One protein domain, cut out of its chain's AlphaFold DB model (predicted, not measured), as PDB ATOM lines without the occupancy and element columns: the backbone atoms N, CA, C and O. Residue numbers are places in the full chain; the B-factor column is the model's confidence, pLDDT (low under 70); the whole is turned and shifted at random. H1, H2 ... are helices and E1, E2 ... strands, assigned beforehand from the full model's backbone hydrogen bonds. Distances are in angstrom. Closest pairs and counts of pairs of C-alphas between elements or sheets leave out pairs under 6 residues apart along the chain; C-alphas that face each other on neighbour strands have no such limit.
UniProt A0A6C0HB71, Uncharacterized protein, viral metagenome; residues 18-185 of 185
ATOM      1  N   ILE A  18     159.382 175.183  88.919       72.44
ATOM      2  CA  ILE A  18     159.667 175.150  90.358       72.44
ATOM      3  C   ILE A  18     160.773 176.150  90.678       72.44
ATOM      4  O   ILE A  18     161.785 176.229  89.973       72.44
ATOM      5  N   ARG A  19     160.578 176.947  91.726       71.94
ATOM      6  CA  ARG A  19     161.593 177.882  92.207       71.94
ATOM      7  C   ARG A  19     162.611 177.125  93.052       71.94
ATOM      8  O   ARG A  19     162.312 176.112  93.663       71.94
ATOM      9  N   SER A  20     163.847 177.607  93.077       63.12
ATOM     10  CA  SER A  20     164.859 177.028  93.942       63.12
ATOM     11  C   SER A  20     164.668 177.542  95.369       63.12
ATOM     12  O   SER A  20     165.103 178.659  95.676       63.12
ATOM     13  N   THR A  21     163.977 176.769  96.210       74.12
ATOM     14  CA  THR A  21     163.806 177.037  97.651       74.12
ATOM     15  C   THR A  21     164.206 175.802  98.486       74.12
ATOM     16  O   THR A  21     165.229 175.181  98.205       74.12
ATOM     17  N   THR A  22     163.460 175.427  99.528       75.44
ATOM     18  CA  THR A  22     163.750 174.314 100.442       75.44
ATOM     19  C   THR A  22     163.823 172.964  99.721       75.44
ATOM     20  O   THR A  22     164.788 172.224  99.897       75.44
ATOM     21  N   PHE A  23     162.836 172.634  98.883       78.06
ATOM     22  CA  PHE A  23     162.753 171.319  98.238       78.06
ATOM     23  C   PHE A  23     163.903 171.062  97.257       78.06
ATOM     24  O   PHE A  23     164.605 170.055  97.343       78.06
ATOM     25  N   THR A  24     164.139 171.987  96.330       82.06
ATOM     26  CA  THR A  24     165.234 171.866  95.358       82.06
ATOM     27  C   THR A  24     166.594 171.917  96.042       82.06
ATOM     28  O   THR A  24     167.518 171.250  95.587       82.06
ATOM     29  N   ARG A  25     166.733 172.664  97.150       84.56
ATOM     30  CA  ARG A  25     167.962 172.676  97.948       84.56
ATOM     31  C   ARG A  25     168.200 171.326  98.610       84.56
ATOM     32  O   ARG A  25     169.332 170.853  98.592       84.56
ATOM     33  N   TYR A  26     167.158 170.688  99.140       87.75
ATOM     34  CA  TYR A  26     167.252 169.319  99.641       87.75
ATOM     35  C   TYR A  26     167.730 168.364  98.542       87.75
ATOM     36  O   TYR A  26     168.705 167.639  98.738       87.75
ATOM     37  N   LEU A  27     167.095 168.412  97.366       89.75
ATOM     38  CA  LEU A  27     167.496 167.596  96.222       89.75
ATOM     39  C   LEU A  27     168.944 167.858  95.816       89.75
ATOM     40  O   LEU A  27     169.691 166.909  95.619       89.75
ATOM     41  N   HIS A  28     169.364 169.120  95.745       90.12
ATOM     42  CA  HIS A  28     170.738 169.488  95.429       90.12
ATOM     43  C   HIS A  28     171.741 168.829  96.389       90.12
ATOM     44  O   HIS A  28     172.680 168.182  95.929       90.12
ATOM     45  N   LEU A  29     171.499 168.915  97.704       90.12
ATOM     46  CA  LEU A  29     172.358 168.305  98.726       90.12
ATOM     47  C   LEU A  29     172.453 166.778  98.574       90.12
ATOM     48  O   LEU A  29     173.536 166.214  98.705       90.12
ATOM     49  N   VAL A  30     171.338 166.104  98.275       92.31
ATOM     50  CA  VAL A  30     171.337 164.654  98.016       92.31
ATOM     51  C   VAL A  30     172.137 164.338  96.750       92.31
ATOM     52  O   VAL A  30     173.038 163.500  96.767       92.31
ATOM     53  N   LEU A  31     171.825 165.031  95.653       92.81
ATOM     54  CA  LEU A  31     172.369 164.786  94.318       92.81
ATOM     55  C   LEU A  31     173.872 165.054  94.219       92.81
ATOM     56  O   LEU A  31     174.551 164.403  93.422       92.81
ATOM     57  N   GLU A  32     174.405 165.973  95.028       90.19
ATOM     58  CA  GLU A  32     175.842 166.252  95.123       90.19
ATOM     59  C   GLU A  32     176.651 164.994  95.489       90.19
ATOM     60  O   GLU A  32     177.801 164.848  95.074       90.19
ATOM     61  N   LYS A  33     176.046 164.047  96.223       90.88
ATOM     62  CA  LYS A  33     176.678 162.772  96.603       90.88
ATOM     63  C   LYS A  33     176.327 161.585  95.724       90.88
ATOM     64  O   LYS A  33     176.868 160.505  95.945       90.88
ATOM     65  N   CYS A  34     175.479 161.767  94.721       90.50
ATOM     66  CA  CYS A  34     175.141 160.701  93.791       90.50
ATOM     67  C   CYS A  34     176.193 160.602  92.678       90.50
ATOM     68  O   CYS A  34     176.414 161.568  91.938       90.50
ATOM     69  N   GLU A  35     176.799 159.427  92.513       89.25
ATOM     70  CA  GLU A  35     177.644 159.115  91.355       89.25
ATOM     71  C   GLU A  35     176.794 159.023  90.084       89.25
ATOM     72  O   GLU A  35     175.755 158.365  90.073       89.25
ATOM     73  N   GLU A  36     177.221 159.687  89.010       88.44
ATOM     74  CA  GLU A  36     176.377 159.920  87.832       88.44
ATOM     75  C   GLU A  36     175.947 158.629  87.123       88.44
ATOM     76  O   GLU A  36     174.760 158.452  86.848       88.44
ATOM     77  N   GLU A  37     176.877 157.700  86.884       89.00
ATOM     78  CA  GLU A  37     176.584 156.434  86.196       89.00
ATOM     79  C   GLU A  37     175.625 155.548  87.002       89.00
ATOM     80  O   GLU A  37     174.631 155.049  86.468       89.00
ATOM     81  N   SER A  38     175.889 155.396  88.306       90.00
ATOM     82  CA  SER A  38     175.021 154.648  89.223       90.00
ATOM     83  C   SER A  38     173.629 155.277  89.296       90.00
ATOM     84  O   SER A  38     172.622 154.578  89.183       90.00
ATOM     85  N   PHE A  39     173.564 156.604  89.420       92.38
ATOM     86  CA  PHE A  39     172.313 157.345  89.512       92.38
ATOM     87  C   PHE A  39     171.468 157.207  88.242       92.38
ATOM     88  O   PHE A  39     170.268 156.948  88.326       92.38
ATOM     89  N   LYS A  40     172.093 157.298  87.062       93.38
ATOM     90  CA  LYS A  40     171.408 157.131  85.775       93.38
ATOM     91  C   LYS A  40     170.861 155.717  85.596       93.38
ATOM     92  O   LYS A  40     169.716 155.556  85.183       93.38
ATOM     93  N   LYS A  41     171.646 154.696  85.953       94.06
ATOM     94  CA  LYS A  41     171.207 153.295  85.907       94.06
ATOM     95  C   LYS A  41     170.013 153.047  86.830       94.06
ATOM     96  O   LYS A  41     169.041 152.415  86.427       94.06
ATOM     97  N   GLU A  42     170.067 153.556  88.058       94.62
ATOM     98  CA  GLU A  42     168.960 153.404  89.004       94.62
ATOM     99  C   GLU A  42     167.700 154.155  88.560       94.62
ATOM    100  O   GLU A  42     166.598 153.667  88.806       94.62
ATOM    101  N   LEU A  43     167.840 155.290  87.864       95.50
ATOM    102  CA  LEU A  43     166.697 155.985  87.271       95.50
ATOM    103  C   LEU A  43     166.020 155.133  86.190       95.50
ATOM    104  O   LEU A  43     164.795 155.043  86.179       95.50
ATOM    105  N   SER A  44     166.790 154.468  85.323       94.38
ATOM    106  CA  SER A  44     166.233 153.538  84.330       94.38
ATOM    107  C   SER A  44     165.471 152.391  85.001       94.38
ATOM    108  O   SER A  44     164.304 152.173  84.684       94.38
ATOM    109  N   ASN A  45     166.074 151.747  86.008       93.50
ATOM    110  CA  ASN A  45     165.426 150.676  86.778       93.50
ATOM    111  C   ASN A  45     164.119 151.148  87.442       93.50
ATOM    112  O   ASN A  45     163.130 150.419  87.491       93.50
ATOM    113  N   PHE A  46     164.115 152.370  87.982       94.19
ATOM    114  CA  PHE A  46     162.929 152.988  88.570       94.19
ATOM    115  C   PHE A  46     161.826 153.196  87.526       94.19
ATOM    116  O   PHE A  46     160.676 152.833  87.777       94.19
ATOM    117  N   CYS A  47     162.170 153.742  86.358       93.31
ATOM    118  CA  CYS A  47     161.195 154.010  85.304       93.31
ATOM    119  C   CYS A  47     160.564 152.719  84.775       93.31
ATOM    120  O   CYS A  47     159.353 152.685  84.566       93.31
ATOM    121  N   GLU A  48     161.350 151.650  84.633       92.06
ATOM    122  CA  GLU A  48     160.846 150.324  84.259       92.06
ATOM    123  C   GLU A  48     159.894 149.759  85.320       92.06
ATOM    124  O   GLU A  48     158.776 149.363  84.990       92.06
ATOM    125  N   LYS A  49     160.298 149.774  86.599       90.50
ATOM    126  CA  LYS A  49     159.498 149.214  87.699       90.50
ATOM    127  C   LYS A  49     158.150 149.917  87.862       90.50
ATOM    128  O   LYS A  49     157.133 149.252  88.034       90.50
ATOM    129  N   TYR A  50     158.143 151.247  87.829       89.00
ATOM    130  CA  TYR A  50     156.950 152.052  88.120       89.00
ATOM    131  C   TYR A  50     156.255 152.593  86.862       89.00
ATOM    132  O   TYR A  50     155.356 153.426  86.969       89.00
ATOM    133  N   CYS A  51     156.658 152.122  85.677       87.62
ATOM    134  CA  CYS A  51     156.134 152.544  84.376       87.62
ATOM    135  C   CYS A  51     156.146 154.075  84.178       87.62
ATOM    136  O   CYS A  51     155.198 154.647  83.636       87.62
ATOM    137  N   ALA A  52     157.208 154.752  84.628       87.00
ATOM    138  CA  ALA A  52     157.355 156.194  84.449       87.00
ATOM    139  C   ALA A  52     157.776 156.506  83.004       87.00
ATOM    140  O   ALA A  52     158.839 156.088  82.549       87.00
ATOM    141  N   THR A  53     156.947 157.253  82.273       84.19
ATOM    142  CA  THR A  53     157.126 157.511  80.831       84.19
ATOM    143  C   THR A  53     157.982 158.741  80.513       84.19
ATOM    144  O   THR A  53     158.187 159.056  79.346       84.19
ATOM    145  N   ASN A  54     158.465 159.455  81.530       85.88
ATOM    146  CA  ASN A  54     159.125 160.762  81.434       85.88
ATOM    147  C   ASN A  54     160.580 160.731  81.952       85.88
ATOM    148  O   ASN A  54     161.031 161.659  82.621       85.88
ATOM    149  N   SER A  55     161.325 159.656  81.658       90.50
ATOM    150  CA  SER A  55     162.687 159.434  82.174       90.50
ATOM    151  C   SER A  55     163.671 160.552  81.824       90.50
ATOM    152  O   SER A  55     164.444 160.977  82.682       90.50
ATOM    153  N   ASP A  56     163.633 161.044  80.583       91.25
ATOM    154  CA  ASP A  56     164.551 162.084  80.107       91.25
ATOM    155  C   ASP A  56     164.263 163.430  80.776       91.25
ATOM    156  O   ASP A  56     165.190 164.119  81.203       91.25
ATOM    157  N   ASP A  57     162.984 163.767  80.959       90.81
ATOM    158  CA  ASP A  57     162.572 164.973  81.675       90.81
ATOM    159  C   ASP A  57     162.964 164.914  83.161       90.81
ATOM    160  O   ASP A  57     163.474 165.896  83.710       90.81
ATOM    161  N   ILE A  58     162.782 163.757  83.815       92.00
ATOM    162  CA  ILE A  58     163.231 163.538  85.200       92.00
ATOM    163  C   ILE A  58     164.751 163.712  85.289       92.00
ATOM    164  O   ILE A  58     165.248 164.416  86.174       92.00
ATOM    165  N   TRP A  59     165.499 163.098  84.367       93.19
ATOM    166  CA  TRP A  59     166.954 163.206  84.324       93.19
ATOM    167  C   TRP A  59     167.413 164.651  84.128       93.19
ATOM    168  O   TRP A  59     168.307 165.113  84.843       93.19
ATOM    169  N   MET A  60     166.798 165.377  83.194       91.62
ATOM    170  CA  MET A  60     167.092 166.786  82.938       91.62
ATOM    171  C   MET A  60     166.825 167.655  84.167       91.62
ATOM    172  O   MET A  60     167.669 168.483  84.518       91.62
ATOM    173  N   LEU A  61     165.693 167.448  84.846       90.56
ATOM    174  CA  LEU A  61     165.350 168.178  86.064       90.56
ATOM    175  C   LEU A  61     166.391 167.936  87.166       90.56
ATOM    176  O   LEU A  61     166.956 168.889  87.705       90.56
ATOM    177  N   LEU A  62     166.684 166.670  87.476       92.44
ATOM    178  CA  LEU A  62     167.623 166.302  88.539       92.44
ATOM    179  C   LEU A  62     169.052 166.749  88.215       92.44
ATOM    180  O   LEU A  62     169.726 167.318  89.071       92.44
ATOM    181  N   SER A  63     169.503 166.581  86.972       91.19
ATOM    182  CA  SER A  63     170.815 167.070  86.526       91.19
ATOM    183  C   SER A  63     170.907 168.591  86.627       91.19
ATOM    184  O   SER A  63     171.902 169.123  87.122       91.19
ATOM    185  N   GLY A  64     169.846 169.298  86.228       89.31
ATOM    186  CA  GLY A  64     169.757 170.749  86.341       89.31
ATOM    187  C   GLY A  64     169.855 171.233  87.788       89.31
ATOM    188  O   GLY A  64     170.585 172.189  88.056       89.31
ATOM    189  N   ILE A  65     169.161 170.568  88.718       89.38
ATOM    190  CA  ILE A  65     169.220 170.859  90.159       89.38
ATOM    191  C   ILE A  65     170.610 170.539  90.726       89.38
ATOM    192  O   ILE A  65     171.181 171.346  91.461       89.38
ATOM    193  N   LYS A  66     171.207 169.400  90.357       91.06
ATOM    194  CA  LYS A  66     172.560 169.022  90.794       91.06
ATOM    195  C   LYS A  66     173.602 170.065  90.383       91.06
ATOM    196  O   LYS A  66     174.440 170.452  91.187       91.06
ATOM    197  N   GLN A  67     173.526 170.555  89.148       86.62
ATOM    198  CA  GLN A  67     174.463 171.542  88.601       86.62
ATOM    199  C   GLN A  67     174.209 172.973  89.097       86.62
ATOM    200  O   GLN A  67     174.959 173.886  88.739       86.62
ATOM    201  N   ASN A  68     173.136 173.220  89.855       78.50
ATOM    202  CA  ASN A  68     172.770 174.573  90.233       78.50
ATOM    203  C   ASN A  68     172.302 174.700  91.677       78.50
ATOM    204  O   ASN A  68     171.200 174.297  92.036       78.50
ATOM    205  N   ASP A  69     173.124 175.374  92.468       69.19
ATOM    206  CA  ASP A  69     172.873 175.626  93.879       69.19
ATOM    207  C   ASP A  69     172.299 177.034  94.140       69.19
ATOM    208  O   ASP A  69     172.009 177.379  95.290       69.19
ATOM    209  N   LYS A  70     172.120 177.845  93.081       67.25
ATOM    210  CA  LYS A  70     171.742 179.256  93.204       67.25
ATOM    211  C   LYS A  70     170.336 179.390  93.771       67.25
ATOM    212  O   LYS A  70     169.361 178.839  93.245       67.25
ATOM    213  N   HIS A  71     170.237 180.205  94.815       64.19
ATOM    214  CA  HIS A  71     168.977 180.560  95.448       64.19
ATOM    215  C   HIS A  71     168.028 181.195  94.417       64.19
ATOM    216  O   HIS A  71     168.445 182.027  93.612       64.19
ATOM    217  N   HIS A  72     166.753 180.801  94.431       65.00
ATOM    218  CA  HIS A  72     165.690 181.327  93.564       65.00
ATOM    219  C   HIS A  72     165.799 181.084  92.049       65.00
ATOM    220  O   HIS A  72     164.957 181.600  91.313       65.00
ATOM    221  N   LYS A  73     166.745 180.273  91.555       75.50
ATOM    222  CA  LYS A  73     166.695 179.817  90.154       75.50
ATOM    223  C   LYS A  73     165.384 179.070  89.888       75.50
ATOM    224  O   LYS A  73     164.978 178.268  90.717       75.50
ATOM    225  N   ARG A  74     164.738 179.294  88.743       76.56
ATOM    226  CA  ARG A  74     163.582 178.485  88.324       76.56
ATOM    227  C   ARG A  74     164.026 177.320  87.442       76.56
ATOM    228  O   ARG A  74     164.879 177.496  86.570       76.56
ATOM    229  N   PHE A  75     163.445 176.148  87.668       79.31
ATOM    230  CA  PHE A  75     163.591 174.964  86.825       79.31
ATOM    231  C   PHE A  75     162.276 174.723  86.093       79.31
ATOM    232  O   PHE A  75     161.212 174.756  86.709       79.31
ATOM    233  N   ILE A  76     162.350 174.511  84.782       77.19
ATOM    234  CA  ILE A  76     161.176 174.217  83.956       77.19
ATOM    235  C   ILE A  76     160.724 172.786  84.266       77.19
ATOM    236  O   ILE A  76     161.545 171.871  84.277       77.19
ATOM    237  N   VAL A  77     159.431 172.612  84.527       76.19
ATOM    238  CA  VAL A  77     158.797 171.320  84.801       76.19
ATOM    239  C   VAL A  77     157.607 171.189  83.864       76.19
ATOM    240  O   VAL A  77     156.571 171.799  84.091       76.19
ATOM    241  N   ASN A  78     157.770 170.412  82.794       71.44
ATOM    242  CA  ASN A  78     156.788 170.327  81.706       71.44
ATOM    243  C   ASN A  78     155.421 169.764  82.155       71.44
ATOM    244  O   ASN A  78     154.401 170.103  81.563       71.44
ATOM    245  N   ASP A  79     155.412 168.938  83.206       74.94
ATOM    246  CA  ASP A  79     154.249 168.286  83.809       74.94
ATOM    247  C   ASP A  79     154.521 168.013  85.303       74.94
ATOM    248  O   ASP A  79     155.607 167.570  85.683       74.94
ATOM    249  N   SER A  80     153.512 168.232  86.145       71.94
ATOM    250  CA  SER A  80     153.447 167.812  87.551       71.94
ATOM    251  C   SER A  80     153.886 166.361  87.812       71.94
ATOM    252  O   SER A  80     154.515 166.083  88.835       71.94
ATOM    253  N   THR A  81     153.637 165.437  86.875       80.25
ATOM    254  CA  THR A  81     154.059 164.033  87.007       80.25
ATOM    255  C   THR A  81     155.581 163.874  87.047       80.25
ATOM    256  O   THR A  81     156.081 162.977  87.724       80.25
ATOM    257  N   ILE A  82     156.341 164.761  86.388       86.62
ATOM    258  CA  ILE A  82     157.815 164.734  86.394       86.62
ATOM    259  C   ILE A  82     158.327 164.980  87.807       86.62
ATOM    260  O   ILE A  82     159.236 164.296  88.266       86.62
ATOM    261  N   LEU A  83     157.724 165.933  88.517       82.44
ATOM    262  CA  LEU A  83     158.116 166.277  89.875       82.44
ATOM    263  C   LEU A  83     157.812 165.140  90.859       82.44
ATOM    264  O   LEU A  83     158.676 164.782  91.663       82.44
ATOM    265  N   GLY A  84     156.610 164.558  90.770       82.25
ATOM    266  CA  GLY A  84     156.221 163.393  91.568       82.25
ATOM    267  C   GLY A  84     157.159 162.213  91.342       82.25
ATOM    268  O   GLY A  84     157.706 161.670  92.300       82.25
ATOM    269  N   ASN A  85     157.440 161.886  90.080       88.50
ATOM    270  CA  ASN A  85     158.346 160.797  89.729       88.50
ATOM    271  C   ASN A  85     159.798 161.087  90.129       88.50
ATOM    272  O   ASN A  85     160.473 160.193  90.633       88.50
ATOM    273  N   ALA A  86     160.282 162.322  89.970       90.12
ATOM    274  CA  ALA A  86     161.624 162.715  90.394       90.12
ATOM    275  C   ALA A  86     161.788 162.580  91.912       90.12
ATOM    276  O   ALA A  86     162.786 162.036  92.386       90.12
ATOM    277  N   PHE A  87     160.798 163.032  92.686       87.38
ATOM    278  CA  PHE A  87     160.845 162.893  94.136       87.38
ATOM    279  C   PHE A  87     160.722 161.434  94.577       87.38
ATOM    280  O   PHE A  87     161.466 160.976  95.448       87.38
ATOM    281  N   PHE A  88     159.843 160.675  93.928       89.56
ATOM    282  CA  PHE A  88     159.665 159.262  94.220       89.56
ATOM    283  C   PHE A  88     160.919 158.443  93.916       89.56
ATOM    284  O   PHE A  88     161.325 157.591  94.711       89.56
ATOM    285  N   PHE A  89     161.585 158.760  92.807       93.25
ATOM    286  CA  PHE A  89     162.875 158.191  92.474       93.25
ATOM    287  C   PHE A  89     163.911 158.471  93.566       93.25
ATOM    288  O   PHE A  89     164.582 157.542  94.005       93.25
ATOM    289  N   ILE A  90     163.999 159.706  94.072       92.88
ATOM    290  CA  ILE A  90     164.931 160.061  95.155       92.88
ATOM    291  C   ILE A  90     164.641 159.264  96.430       92.88
ATOM    292  O   ILE A  90     165.575 158.753  97.043       92.88
ATOM    293  N   ILE A  91     163.372 159.079  96.803       90.94
ATOM    294  CA  ILE A  91     162.983 158.236  97.946       90.94
ATOM    295  C   ILE A  91     163.453 156.791  97.738       90.94
ATOM    296  O   ILE A  91     164.091 156.214  98.620       90.94
ATOM    297  N   CYS A  92     163.183 156.215  96.564       91.31
ATOM    298  CA  CYS A  92     163.603 154.854  96.230       91.31
ATOM    299  C   CYS A  92     165.131 154.713  96.216       91.31
ATOM    300  O   CYS A  92     165.670 153.720  96.705       91.31
ATOM    301  N   TYR A  93     165.834 155.710  95.685       92.62
ATOM    302  CA  TYR A  93     167.290 155.736  95.623       92.62
ATOM    303  C   TYR A  93     167.905 155.827  97.023       92.62
ATOM    304  O   TYR A  93     168.808 155.063  97.355       92.62
ATOM    305  N   MET A  94     167.365 156.694  97.886       91.50
ATOM    306  CA  MET A  94     167.789 156.801  99.282       91.50
ATOM    307  C   MET A  94     167.487 155.523 100.076       91.50
ATOM    308  O   MET A  94     168.328 155.113 100.870       91.50
ATOM    309  N   LYS A  95     166.351 154.845  99.834       90.81
ATOM    310  CA  LYS A  95     166.026 153.541 100.453       90.81
ATOM    311  C   LYS A  95     167.114 152.494 100.194       90.81
ATOM    312  O   LYS A  95     167.443 151.723 101.084       90.81
ATOM    313  N   LYS A  96     167.674 152.469  98.981       89.00
ATOM    314  CA  LYS A  96     168.732 151.521  98.590       89.00
ATOM    315  C   LYS A  96     170.124 151.919  99.089       89.00
ATOM    316  O   LYS A  96     171.054 151.125  98.967       89.00
ATOM    317  N   ASN A  97     170.298 153.137  99.602       87.81
ATOM    318  CA  ASN A  97     171.609 153.701  99.896       87.81
ATOM    319  C   ASN A  97     171.671 154.326 101.301       87.81
ATOM    320  O   ASN A  97     171.581 155.543 101.481       87.81
ATOM    321  N   ASP A  98     171.935 153.480 102.299       81.56
ATOM    322  CA  ASP A  98     172.115 153.872 103.706       81.56
ATOM    323  C   ASP A  98     173.175 154.962 103.922       81.56
ATOM    324  O   ASP A  98     173.106 155.740 104.880       81.56
ATOM    325  N   SER A  99     174.185 155.030 103.049       88.62
ATOM    326  CA  SER A  99     175.245 156.034 103.164       88.62
ATOM    327  C   SER A  99     174.725 157.451 102.897       88.62
ATOM    328  O   SER A  99     175.164 158.391 103.565       88.62
ATOM    329  N   LEU A 100     173.725 157.603 102.019       90.44
ATOM    330  CA  LEU A 100     173.108 158.896 101.716       90.44
ATOM    331  C   LEU A 100     172.277 159.418 102.881       90.44
ATOM    332  O   LEU A 100     172.391 160.595 103.212       90.44
ATOM    333  N   PHE A 101     171.510 158.565 103.569       89.25
ATOM    334  CA  PHE A 101     170.788 158.988 104.775       89.25
ATOM    335  C   PHE A 101     171.741 159.457 105.876       89.25
ATOM    336  O   PHE A 101     171.523 160.506 106.486       89.25
ATOM    337  N   LYS A 102     172.838 158.724 106.110       89.69
ATOM    338  CA  LYS A 102     173.875 159.129 107.075       89.69
ATOM    339  C   LYS A 102     174.516 160.459 106.682       89.69
ATOM    340  O   LYS A 102     174.711 161.320 107.541       89.69
ATOM    341  N   TYR A 103     174.814 160.638 105.396       91.50
ATOM    342  CA  TYR A 103     175.335 161.892 104.863       91.50
ATOM    343  C   TYR A 103     174.350 163.049 105.076       91.50
ATOM    344  O   TYR A 103     174.741 164.071 105.639       91.50
ATOM    345  N   MET A 104     173.080 162.893 104.702       93.38
ATOM    346  CA  MET A 104     172.069 163.944 104.853       93.38
ATOM    347  C   MET A 104     171.854 164.313 106.319       93.38
ATOM    348  O   MET A 104     171.928 165.489 106.668       93.38
ATOM    349  N   ASN A 105     171.712 163.323 107.204       90.62
ATOM    350  CA  ASN A 105     171.598 163.557 108.644       90.62
ATOM    351  C   ASN A 105     172.788 164.353 109.196       90.62
ATOM    352  O   ASN A 105     172.601 165.310 109.950       90.62
ATOM    353  N   LYS A 106     174.014 164.002 108.788       91.69
ATOM    354  CA  LYS A 106     175.222 164.719 109.205       91.69
ATOM    355  C   LYS A 106     175.241 166.159 108.685       91.69
ATOM    356  O   LYS A 106     175.502 167.068 109.468       91.69
ATOM    357  N   ASN A 107     174.976 166.388 107.398       91.12
ATOM    358  CA  ASN A 107     175.040 167.738 106.824       91.12
ATOM    359  C   ASN A 107     173.962 168.651 107.381       91.12
ATOM    360  O   ASN A 107     174.264 169.785 107.732       91.12
ATOM    361  N   LEU A 108     172.735 168.161 107.532       92.19
ATOM    362  CA  LEU A 108     171.646 168.959 108.088       92.19
ATOM    363  C   LEU A 108     171.905 169.326 109.556       92.19
ATOM    364  O   LEU A 108     171.620 170.450 109.969       92.19
ATOM    365  N   LEU A 109     172.524 168.428 110.333       90.56
ATOM    366  CA  LEU A 109     172.974 168.746 111.687       90.56
ATOM    367  C   LEU A 109     174.076 169.815 111.688       90.56
ATOM    368  O   LEU A 109     174.011 170.754 112.480       90.56
ATOM    369  N   LEU A 110     175.066 169.701 110.799       88.75
ATOM    370  CA  LEU A 110     176.131 170.700 110.668       88.75
ATOM    371  C   LEU A 110     175.584 172.063 110.229       88.75
ATOM    372  O   LEU A 110     175.989 173.074 110.792       88.75
ATOM    373  N   MET A 111     174.626 172.099 109.300       88.56
ATOM    374  CA  MET A 111     173.933 173.327 108.898       88.56
ATOM    375  C   MET A 111     173.183 173.947 110.078       88.56
ATOM    376  O   MET A 111     173.293 175.147 110.309       88.56
ATOM    377  N   LYS A 112     172.485 173.135 110.881       87.69
ATOM    378  CA  LYS A 112     171.808 173.611 112.094       87.69
ATOM    379  C   LYS A 112     172.796 174.213 113.093       87.69
ATOM    380  O   LYS A 112     172.521 175.266 113.665       87.69
ATOM    381  N   LEU A 113     173.938 173.567 113.320       84.50
ATOM    382  CA  LEU A 113     174.989 174.101 114.192       84.50
ATOM    383  C   LEU A 113     175.576 175.402 113.634       84.50
ATOM    384  O   LEU A 113     175.723 176.361 114.385       84.50
ATOM    385  N   ALA A 114     175.842 175.465 112.328       81.69
ATOM    386  CA  ALA A 114     176.338 176.667 111.668       81.69
ATOM    387  C   ALA A 114     175.361 177.845 111.810       81.69
ATOM    388  O   ALA A 114     175.808 178.930 112.159       81.69
ATOM    389  N   CYS A 115     174.049 177.626 111.644       80.12
ATOM    390  CA  CYS A 115     173.026 178.658 111.863       80.12
ATOM    391  C   CYS A 115     172.989 179.172 113.313       80.12
ATOM    392  O   CYS A 115     172.859 180.376 113.531       80.12
ATOM    393  N   ASN A 116     173.150 178.283 114.304       77.50
ATOM    394  CA  ASN A 116     173.270 178.691 115.714       77.50
ATOM    395  C   ASN A 116     174.507 179.556 115.944       77.50
ATOM    396  O   ASN A 116     174.426 180.590 116.595       77.50
ATOM    397  N   VAL A 117     175.644 179.150 115.387       76.69
ATOM    398  CA  VAL A 117     176.912 179.856 115.572       76.69
ATOM    399  C   VAL A 117     176.921 181.200 114.837       76.69
ATOM    400  O   VAL A 117     177.394 182.185 115.394       76.69
ATOM    401  N   SER A 118     176.356 181.279 113.628       71.12
ATOM    402  CA  SER A 118     176.272 182.528 112.860       71.12
ATOM    403  C   SER A 118     175.437 183.601 113.553       71.12
ATOM    404  O   SER A 118     175.718 184.778 113.373       71.12
ATOM    405  N   GLY A 119     174.464 183.212 114.383       62.78
ATOM    406  CA  GLY A 119     173.664 184.158 115.163       62.78
ATOM    407  C   GLY A 119     174.419 184.872 116.288       62.78
ATOM    408  O   GLY A 119     173.842 185.714 116.969       62.78
ATOM    409  N   HIS A 120     175.697 184.545 116.494       66.44
ATOM    410  CA  HIS A 120     176.561 185.161 117.501       66.44
ATOM    411  C   HIS A 120     177.618 186.111 116.915       66.44
ATOM    412  O   HIS A 120     178.435 186.636 117.670       66.44
ATOM    413  N   PHE A 121     177.620 186.338 115.597       69.56
ATOM    414  CA  PHE A 121     178.559 187.245 114.933       69.56
ATOM    415  C   PHE A 121     177.850 188.513 114.464       69.56
ATOM    416  O   PHE A 121     177.003 188.451 113.577       69.56
ATOM    417  N   ASP A 122     178.243 189.659 115.024       71.19
ATOM    418  CA  ASP A 122     177.805 190.964 114.531       71.19
ATOM    419  C   ASP A 122     178.428 191.226 113.153       71.19
ATOM    420  O   ASP A 122     179.652 191.279 112.999       71.19
ATOM    421  N   ASN A 123     177.577 191.348 112.137       75.00
ATOM    422  CA  ASN A 123     177.977 191.607 110.758       75.00
ATOM    423  C   ASN A 123     177.801 193.086 110.354       75.00
ATOM    424  O   ASN A 123     177.933 193.414 109.172       75.00
ATOM    425  N   GLY A 124     177.510 193.973 111.315       77.44
ATOM    426  CA  GLY A 124     177.330 195.409 111.100       77.44
ATOM    427  C   GLY A 124     175.982 195.804 110.488       77.44
ATOM    428  O   GLY A 124     175.814 196.962 110.104       77.44
ATOM    429  N   GLN A 125     175.031 194.872 110.358       81.50
ATOM    430  CA  GLN A 125     173.649 195.179 109.970       81.50
ATOM    431  C   GLN A 125     172.817 195.622 111.183       81.50
ATOM    432  O   GLN A 125     173.195 195.387 112.328       81.50
ATOM    433  N   ASP A 126     171.657 196.228 110.934       86.56
ATOM    434  CA  ASP A 126     170.678 196.501 111.991       86.56
ATOM    435  C   ASP A 126     170.278 195.200 112.711       86.56
ATOM    436  O   ASP A 126     170.083 194.167 112.062       86.56
ATOM    437  N   ILE A 127     170.180 195.243 114.043       80.25
ATOM    438  CA  ILE A 127     169.938 194.058 114.870       80.25
ATOM    439  C   ILE A 127     168.621 193.361 114.515       80.25
ATOM    440  O   ILE A 127     168.585 192.131 114.502       80.25
ATOM    441  N   ASP A 128     167.582 194.108 114.137       82.56
ATOM    442  CA  ASP A 128     166.290 193.532 113.762       82.56
ATOM    443  C   ASP A 128     166.414 192.738 112.451       82.56
ATOM    444  O   ASP A 128     165.918 191.614 112.340       82.56
ATOM    445  N   ILE A 129     167.177 193.268 111.488       81.44
ATOM    446  CA  ILE A 129     167.463 192.607 110.204       81.44
ATOM    447  C   ILE A 129     168.341 191.366 110.414       81.44
ATOM    448  O   ILE A 129     168.125 190.330 109.776       81.44
ATOM    449  N   GLN A 130     169.338 191.441 111.305       78.44
ATOM    450  CA  GLN A 130     170.176 190.287 111.643       78.44
ATOM    451  C   GLN A 130     169.331 189.161 112.251       78.44
ATOM    452  O   GLN A 130     169.415 188.017 111.796       78.44
ATOM    453  N   VAL A 131     168.483 189.485 113.233       77.00
ATOM    454  CA  VAL A 131     167.594 188.524 113.900       77.00
ATOM    455  C   VAL A 131     166.632 187.879 112.901       77.00
ATOM    456  O   VAL A 131     166.524 186.652 112.879       77.00
ATOM    457  N   GLU A 132     165.999 188.658 112.021       79.50
ATOM    458  CA  GLU A 132     165.096 188.133 110.991       79.50
ATOM    459  C   GLU A 132     165.812 187.160 110.034       79.50
ATOM    460  O   GLU A 132     165.311 186.069 109.744       79.50
ATOM    461  N   ASN A 133     167.022 187.499 109.578       77.12
ATOM    462  CA  ASN A 133     167.818 186.633 108.702       77.12
ATOM    463  C   ASN A 133     168.228 185.319 109.380       77.12
ATOM    464  O   ASN A 133     168.230 184.259 108.739       77.12
ATOM    465  N   ILE A 134     168.560 185.373 110.672       76.12
ATOM    466  CA  ILE A 134     168.866 184.190 111.480       76.12
ATOM    467  C   ILE A 134     167.618 183.308 111.591       76.12
ATOM    468  O   ILE A 134     167.698 182.125 111.258       76.12
ATOM    469  N   MET A 135     166.467 183.871 111.975       74.69
ATOM    470  CA  MET A 135     165.200 183.132 112.097       74.69
ATOM    471  C   MET A 135     164.807 182.454 110.779       74.69
ATOM    472  O   MET A 135     164.599 181.242 110.752       74.69
ATOM    473  N   ASN A 136     164.848 183.187 109.664       77.44
ATOM    474  CA  ASN A 136     164.580 182.637 108.334       77.44
ATOM    475  C   ASN A 136     165.541 181.492 107.964       77.44
ATOM    476  O   ASN A 136     165.150 180.514 107.322       77.44
ATOM    477  N   SER A 137     166.814 181.586 108.357       78.88
ATOM    478  CA  SER A 137     167.801 180.527 108.110       78.88
ATOM    479  C   SER A 137     167.520 179.278 108.949       78.88
ATOM    480  O   SER A 137     167.613 178.160 108.436       78.88
ATOM    481  N   PHE A 138     167.129 179.454 110.214       80.00
ATOM    482  CA  PHE A 138     166.707 178.359 111.085       80.00
ATOM    483  C   PHE A 138     165.473 177.639 110.560       80.00
ATOM    484  O   PHE A 138     165.486 176.410 110.503       80.00
ATOM    485  N   ASP A 139     164.455 178.382 110.132       81.12
ATOM    486  CA  ASP A 139     163.219 177.814 109.594       81.12
ATOM    487  C   ASP A 139     163.494 177.000 108.325       81.12
ATOM    488  O   ASP A 139     163.023 175.869 108.185       81.12
ATOM    489  N   ARG A 140     164.355 177.510 107.431       79.69
ATOM    490  CA  ARG A 140     164.789 176.776 106.230       79.69
ATOM    491  C   ARG A 140     165.522 175.483 106.573       79.69
ATOM    492  O   ARG A 140     165.219 174.442 105.992       79.69
ATOM    493  N   VAL A 141     166.473 175.516 107.510       85.12
ATOM    494  CA  VAL A 141     167.185 174.301 107.944       85.12
ATOM    495  C   VAL A 141     166.237 173.324 108.640       85.12
ATOM    496  O   VAL A 141     166.333 172.118 108.408       85.12
ATOM    497  N   GLY A 142     165.297 173.822 109.446       85.56
ATOM    498  CA  GLY A 142     164.236 173.027 110.062       85.56
ATOM    499  C   GLY A 142     163.409 172.281 109.018       85.56
ATOM    500  O   GLY A 142     163.291 171.059 109.089       85.56
ATOM    501  N   ALA A 143     162.951 172.984 107.982       83.69
ATOM    502  CA  ALA A 143     162.176 172.391 106.897       83.69
ATOM    503  C   ALA A 143     162.961 171.315 106.115       83.69
ATOM    504  O   ALA A 143     162.399 170.278 105.759       83.69
ATOM    505  N   LEU A 144     164.271 171.502 105.897       87.94
ATOM    506  CA  LEU A 144     165.130 170.469 105.296       87.94
ATOM    507  C   LEU A 144     165.243 169.215 106.183       87.94
ATOM    508  O   LEU A 144     165.215 168.093 105.676       87.94
ATOM    509  N   ILE A 145     165.373 169.397 107.502       89.81
ATOM    510  CA  ILE A 145     165.424 168.297 108.479       89.81
ATOM    511  C   ILE A 145     164.109 167.520 108.489       89.81
ATOM    512  O   ILE A 145     164.126 166.286 108.491       89.81
ATOM    513  N   ASP A 146     162.979 168.218 108.490       87.62
ATOM    514  CA  ASP A 146     161.667 167.580 108.526       87.62
ATOM    515  C   ASP A 146     161.367 166.831 107.224       87.62
ATOM    516  O   ASP A 146     160.873 165.702 107.278       87.62
ATOM    517  N   LEU A 147     161.781 167.371 106.071       86.75
ATOM    518  CA  LEU A 147     161.721 166.657 104.793       86.75
ATOM    519  C   LEU A 147     162.570 165.375 104.810       86.75
ATOM    520  O   LEU A 147     162.089 164.320 104.395       86.75
ATOM    521  N   ASN A 148     163.797 165.423 105.345       90.50
ATOM    522  CA  ASN A 148     164.652 164.237 105.464       90.50
ATOM    523  C   ASN A 148     164.013 163.148 106.343       90.50
ATOM    524  O   ASN A 148     163.986 161.977 105.964       90.50
ATOM    525  N   LYS A 149     163.456 163.531 107.502       89.69
ATOM    526  CA  LYS A 149     162.744 162.605 108.403       89.69
ATOM    527  C   LYS A 149     161.498 162.020 107.752       89.69
ATOM    528  O   LYS A 149     161.185 160.851 107.967       89.69
ATOM    529  N   TYR A 150     160.770 162.829 106.987       86.88
ATOM    530  CA  TYR A 150     159.594 162.379 106.255       86.88
ATOM    531  C   TYR A 150     159.967 161.319 105.212       86.88
ATOM    532  O   TYR A 150     159.353 160.253 105.184       86.88
ATOM    533  N   ILE A 151     161.030 161.555 104.437       88.44
ATOM    534  CA  ILE A 151     161.575 160.579 103.485       88.44
ATOM    535  C   ILE A 151     162.031 159.311 104.210       88.44
ATOM    536  O   ILE A 151     161.642 158.221 103.806       88.44
ATOM    537  N   GLU A 152     162.772 159.427 105.315       90.25
ATOM    538  CA  GLU A 152     163.204 158.276 106.121       90.25
ATOM    539  C   GLU A 152     162.017 157.460 106.665       90.25
ATOM    540  O   GLU A 152     162.046 156.229 106.701       90.25
ATOM    541  N   LYS A 153     160.939 158.130 107.086       89.38
ATOM    542  CA  LYS A 153     159.714 157.461 107.535       89.38
ATOM    543  C   LYS A 153     159.035 156.719 106.387       89.38
ATOM    544  O   LYS A 153     158.569 155.602 106.595       89.38
ATOM    545  N   ILE A 154     158.957 157.320 105.200       87.56
ATOM    546  CA  ILE A 154     158.400 156.665 104.013       87.56
ATOM    547  C   ILE A 154     159.225 155.430 103.658       87.56
ATOM    548  O   ILE A 154     158.662 154.346 103.538       87.56
ATOM    549  N   THR A 155     160.548 155.566 103.531       88.56
ATOM    550  CA  THR A 155     161.412 154.468 103.075       88.56
ATOM    551  C   THR A 155     161.359 153.257 103.999       88.56
ATOM    552  O   THR A 155     161.401 152.133 103.506       88.56
ATOM    553  N   LYS A 156     161.200 153.466 105.314       89.00
ATOM    554  CA  LYS A 156     161.014 152.391 106.307       89.00
ATOM    555  C   LYS A 156     159.687 151.642 106.178       89.00
ATOM    556  O   LYS A 156     159.621 150.485 106.576       89.00
ATOM    557  N   ASN A 157     158.643 152.297 105.671       85.88
ATOM    558  CA  ASN A 157     157.304 151.713 105.549       85.88
ATOM    559  C   ASN A 157     157.022 151.132 104.158       85.88
ATOM    560  O   ASN A 157     156.040 150.419 103.993       85.88
ATOM    561  N   MET A 158     157.851 151.450 103.164       87.00
ATOM    562  CA  MET A 158     157.737 150.886 101.826       87.00
ATOM    563  C   MET A 158     158.310 149.470 101.788       87.00
ATOM    564  O   MET A 158     159.480 149.262 102.115       87.00
ATOM    565  N   ASP A 159     157.547 148.512 101.283       86.56
ATOM    566  CA  ASP A 159     158.060 147.206 100.871       86.56
ATOM    567  C   ASP A 159     158.570 147.239  99.413       86.56
ATOM    568  O   ASP A 159     158.470 148.259  98.724       86.56
ATOM    569  N   ASP A 160     159.211 146.159  98.965       82.75
ATOM    570  CA  ASP A 160     159.791 146.073  97.618       82.75
ATOM    571  C   ASP A 160     158.837 145.477  96.571       82.75
ATOM    572  O   ASP A 160     159.108 145.603  95.374       82.75
ATOM    573  N   GLU A 161     157.727 144.874  96.994       83.62
ATOM    574  CA  GLU A 161     156.782 144.137  96.148       83.62
ATOM    575  C   GLU A 161     155.646 145.035  95.636       83.62
ATOM    576  O   GLU A 161     155.125 144.827  94.541       83.62
ATOM    577  N   THR A 162     155.295 146.071  96.395       82.75
ATOM    578  CA  THR A 162     154.207 146.992  96.074       82.75
ATOM    579  C   THR A 162     154.616 148.014  95.011       82.75
ATOM    580  O   THR A 162     155.650 148.687  95.097       82.75
ATOM    581  N   ASN A 163     153.748 148.186  94.013       80.62
ATOM    582  CA  ASN A 163     153.877 149.214  92.983       80.62
ATOM    583  C   ASN A 163     153.242 150.523  93.450       80.62
ATOM    584  O   ASN A 163     152.098 150.828  93.134       80.62
ATOM    585  N   TYR A 164     154.006 151.308  94.201       82.06
ATOM    586  CA  TYR A 164     153.566 152.623  94.649       82.06
ATOM    587  C   TYR A 164     153.511 153.644  93.506       82.06
ATOM    588  O   TYR A 164     154.295 153.599  92.556       82.06
ATOM    589  N   LYS A 165     152.628 154.630  93.655       79.00
ATOM    590  CA  LYS A 165     152.604 155.866  92.869       79.00
ATOM    591  C   LYS A 165     152.733 157.061  93.794       79.00
ATOM    592  O   LYS A 165     152.239 157.032  94.920       79.00
ATOM    593  N   MET A 166     153.382 158.114  93.313       79.44
ATOM    594  CA  MET A 166     153.528 159.361  94.047       79.44
ATOM    595  C   MET A 166     152.959 160.514  93.238       79.44
ATOM    596  O   MET A 166     153.443 160.834  92.155       79.44
ATOM    597  N   GLU A 167     151.968 161.172  93.816       72.12
ATOM    598  CA  GLU A 167     151.490 162.466  93.354       72.12
ATOM    599  C   GLU A 167     152.206 163.536  94.170       72.12
ATOM    600  O   GLU A 167     152.272 163.426  95.398       72.12
ATOM    601  N   ALA A 168     152.765 164.547  93.508       70.25
ATOM    602  CA  ALA A 168     153.406 165.667  94.180       70.25
ATOM    603  C   ALA A 168     152.982 166.995  93.556       70.25
ATOM    604  O   ALA A 168     152.975 167.152  92.338       70.25
ATOM    605  N   GLU A 169     152.685 167.960  94.416       68.31
ATOM    606  CA  GLU A 169     152.419 169.344  94.056       68.31
ATOM    607  C   GLU A 169     153.386 170.235  94.842       68.31
ATOM    608  O   GLU A 169     153.502 170.103  96.064       68.31
ATOM    609  N   ILE A 170     154.081 171.140  94.145       64.31
ATOM    610  CA  ILE A 170     154.828 172.229  94.778       64.31
ATOM    611  C   ILE A 170     154.021 173.508  94.643       64.31
ATOM    612  O   ILE A 170     153.669 173.914  93.537       64.31
ATOM    613  N   ARG A 171     153.768 174.155  95.778       62.53
ATOM    614  CA  ARG A 171     153.178 175.494  95.826       62.53
ATOM    615  C   ARG A 171     154.208 176.487  96.349       62.53
ATOM    616  O   ARG A 171     154.739 176.271  97.438       62.53
ATOM    617  N   ASP A 172     154.456 177.555  95.589       59.59
ATOM    618  CA  ASP A 172     155.283 178.700  96.002       59.59
ATOM    619  C   ASP A 172     154.417 179.634  96.862       59.59
ATOM    620  O   ASP A 172     153.567 180.368  96.352       59.59
ATOM    621  N   TYR A 173     154.591 179.574  98.183       57.16
ATOM    622  CA  TYR A 173     153.942 180.484  99.126       57.16
ATOM    623  C   TYR A 173     154.962 181.499  99.637       57.16
ATOM    624  O   TYR A 173     155.597 181.301 100.671       57.16
ATOM    625  N   GLY A 174     155.118 182.607  98.906       52.75
ATOM    626  CA  GLY A 174     155.786 183.809  99.413       52.75
ATOM    627  C   GLY A 174     157.232 183.605  99.881       52.75
ATOM    628  O   GLY A 174     157.668 184.306 100.789       52.75
ATOM    629  N   GLY A 175     157.976 182.666  99.280       50.44
ATOM    630  CA  GLY A 175     159.382 182.404  99.623       50.44
ATOM    631  C   GLY A 175     159.697 180.990 100.116       50.44
ATOM    632  O   GLY A 175     160.878 180.677 100.284       50.44
ATOM    633  N   TYR A 176     158.681 180.137 100.284       53.69
ATOM    634  CA  TYR A 176     158.830 178.718 100.606       53.69
ATOM    635  C   TYR A 176     158.047 177.851  99.617       53.69
ATOM    636  O   TYR A 176     156.870 178.108  99.366       53.69
ATOM    637  N   ASP A 177     158.681 176.791  99.114       59.75
ATOM    638  CA  ASP A 177     157.980 175.727  98.398       59.75
ATOM    639  C   ASP A 177     157.465 174.696  99.401       59.75
ATOM    640  O   ASP A 177     158.244 174.089 100.146       59.75
ATOM    641  N   TYR A 178     156.154 174.470  99.401       58.47
ATOM    642  CA  TYR A 178     155.551 173.356 100.126       58.47
ATOM    643  C   TYR A 178     155.416 172.162  99.186       58.47
ATOM    644  O   TYR A 178     154.724 172.256  98.171       58.47
ATOM    645  N   LEU A 179     156.055 171.043  99.532       63.78
ATOM    646  CA  LEU A 179     155.852 169.775  98.843       63.78
ATOM    647  C   LEU A 179     154.662 169.056  99.475       63.78
ATOM    648  O   LEU A 179     154.780 168.458 100.545       63.78
ATOM    649  N   ASN A 180     153.520 169.093  98.799       64.69
ATOM    650  CA  ASN A 180     152.418 168.207  99.125       64.69
ATOM    651  C   ASN A 180     152.594 166.929  98.313       64.69
ATOM    652  O   ASN A 180     152.523 166.984  97.088       64.69
ATOM    653  N   CYS A 181     152.838 165.795  98.966       67.88
ATOM    654  CA  CYS A 181     152.905 164.528  98.259       67.88
ATOM    655  C   CYS A 181     152.052 163.451  98.913       67.88
ATOM    656  O   CYS A 181     151.928 163.362 100.136       67.88
ATOM    657  N   LYS A 182     151.471 162.615  98.061       74.25
ATOM    658  CA  LYS A 182     150.647 161.483  98.450       74.25
ATOM    659  C   LYS A 182     151.198 160.242  97.775       74.25
ATOM    660  O   LYS A 182     151.337 160.211  96.555       74.25
ATOM    661  N   ILE A 183     151.502 159.231  98.582       73.31
ATOM    662  CA  ILE A 183     151.830 157.900  98.081       73.31
ATOM    663  C   ILE A 183     150.545 157.086  98.058       73.31
ATOM    664  O   ILE A 183     149.857 156.975  99.075       73.31
ATOM    665  N   THR A 184     150.220 156.538  96.898       75.19
ATOM    666  CA  THR A 184     149.100 155.619  96.703       75.19
ATOM    667  C   THR A 184     149.620 154.257  96.268       75.19
ATOM    668  O   THR A 184     150.690 154.162  95.666       75.19
ATOM    669  N   MET A 185     148.860 153.217  96.597       72.94
ATOM    670  CA  MET A 185     149.054 151.855  96.094       72.94
ATOM    671  C   MET A 185     148.256 151.655  94.807       72.94
ATOM    672  O   MET A 185     147.205 152.330  94.676       72.94
TER     673      MET A 185
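What this domain is: This is residues 18 to 185 of the 185 residues of an uncharacterized protein of viral metagenome (UniProt A0A6C0HB71). A long helical hairpin, H5 and H6, runs along the longest axis, and its end at residues 123 to 129 sticks out beyond a body of crossed helices H1 to H4. H1 sits in the middle, between H3 and the long hairpin, while a two-stranded hairpin, E2 and E3, packs on H4. The printed part has 168 residues, with H1, H2, H3, E1, H4, H5, H6, E2 and E3 in chain order; E2 and E3 form an antiparallel sheet, and the class is mostly helix. It is compact, with a radius of gyration of the C-alphas of 16.9 A, yet elongated, spanning 55 by 31 by 29 A.

Where its parts are: H1 is residues 22 to 31, beginning at C-alpha 22 (163.750, 174.314, 100.442). H2 is 36 to 50, H3 55 to 66, E1 74 to 76 and H4 80 to 95. H5, 98 to 118, measures 30.4 A, and H6, 127 to 157, 45.2 A. E2, 165 to 173, and E3, 176 to 184, measure 25.4 A each; C-alpha 184 is at (149.100, 155.619, 96.703).

How they stand to each other: H1 touches residues 62 to 66 of H3, about perpendicular at 84 degrees, closest at C-alphas 28 and 66, 5.0 A. H2 and H3 form a helical hairpin. H5 and H6, also one, touch at a shallow tilt of 15 degrees, opposite ways, closest at C-alphas 112 and 141, 6.3 A. The closest C-alphas of H4 and E2, 84 and 168, are 4.5 A apart. Across E2 and E3, N 169 and O 180 are 2.8 A apart, within hydrogen-bond range. In H1 to H6, every O i to N i+4 pair is within hydrogen-bond range. E1 pairs with no named strand.

The domain as a whole: C-alphas 124 and 161, the farthest apart, are 57.2 A apart. The printed part has no cut and no long link. Residues 20, 69 to 72, 119 to 121 and 169 to 181 have pLDDT under 70.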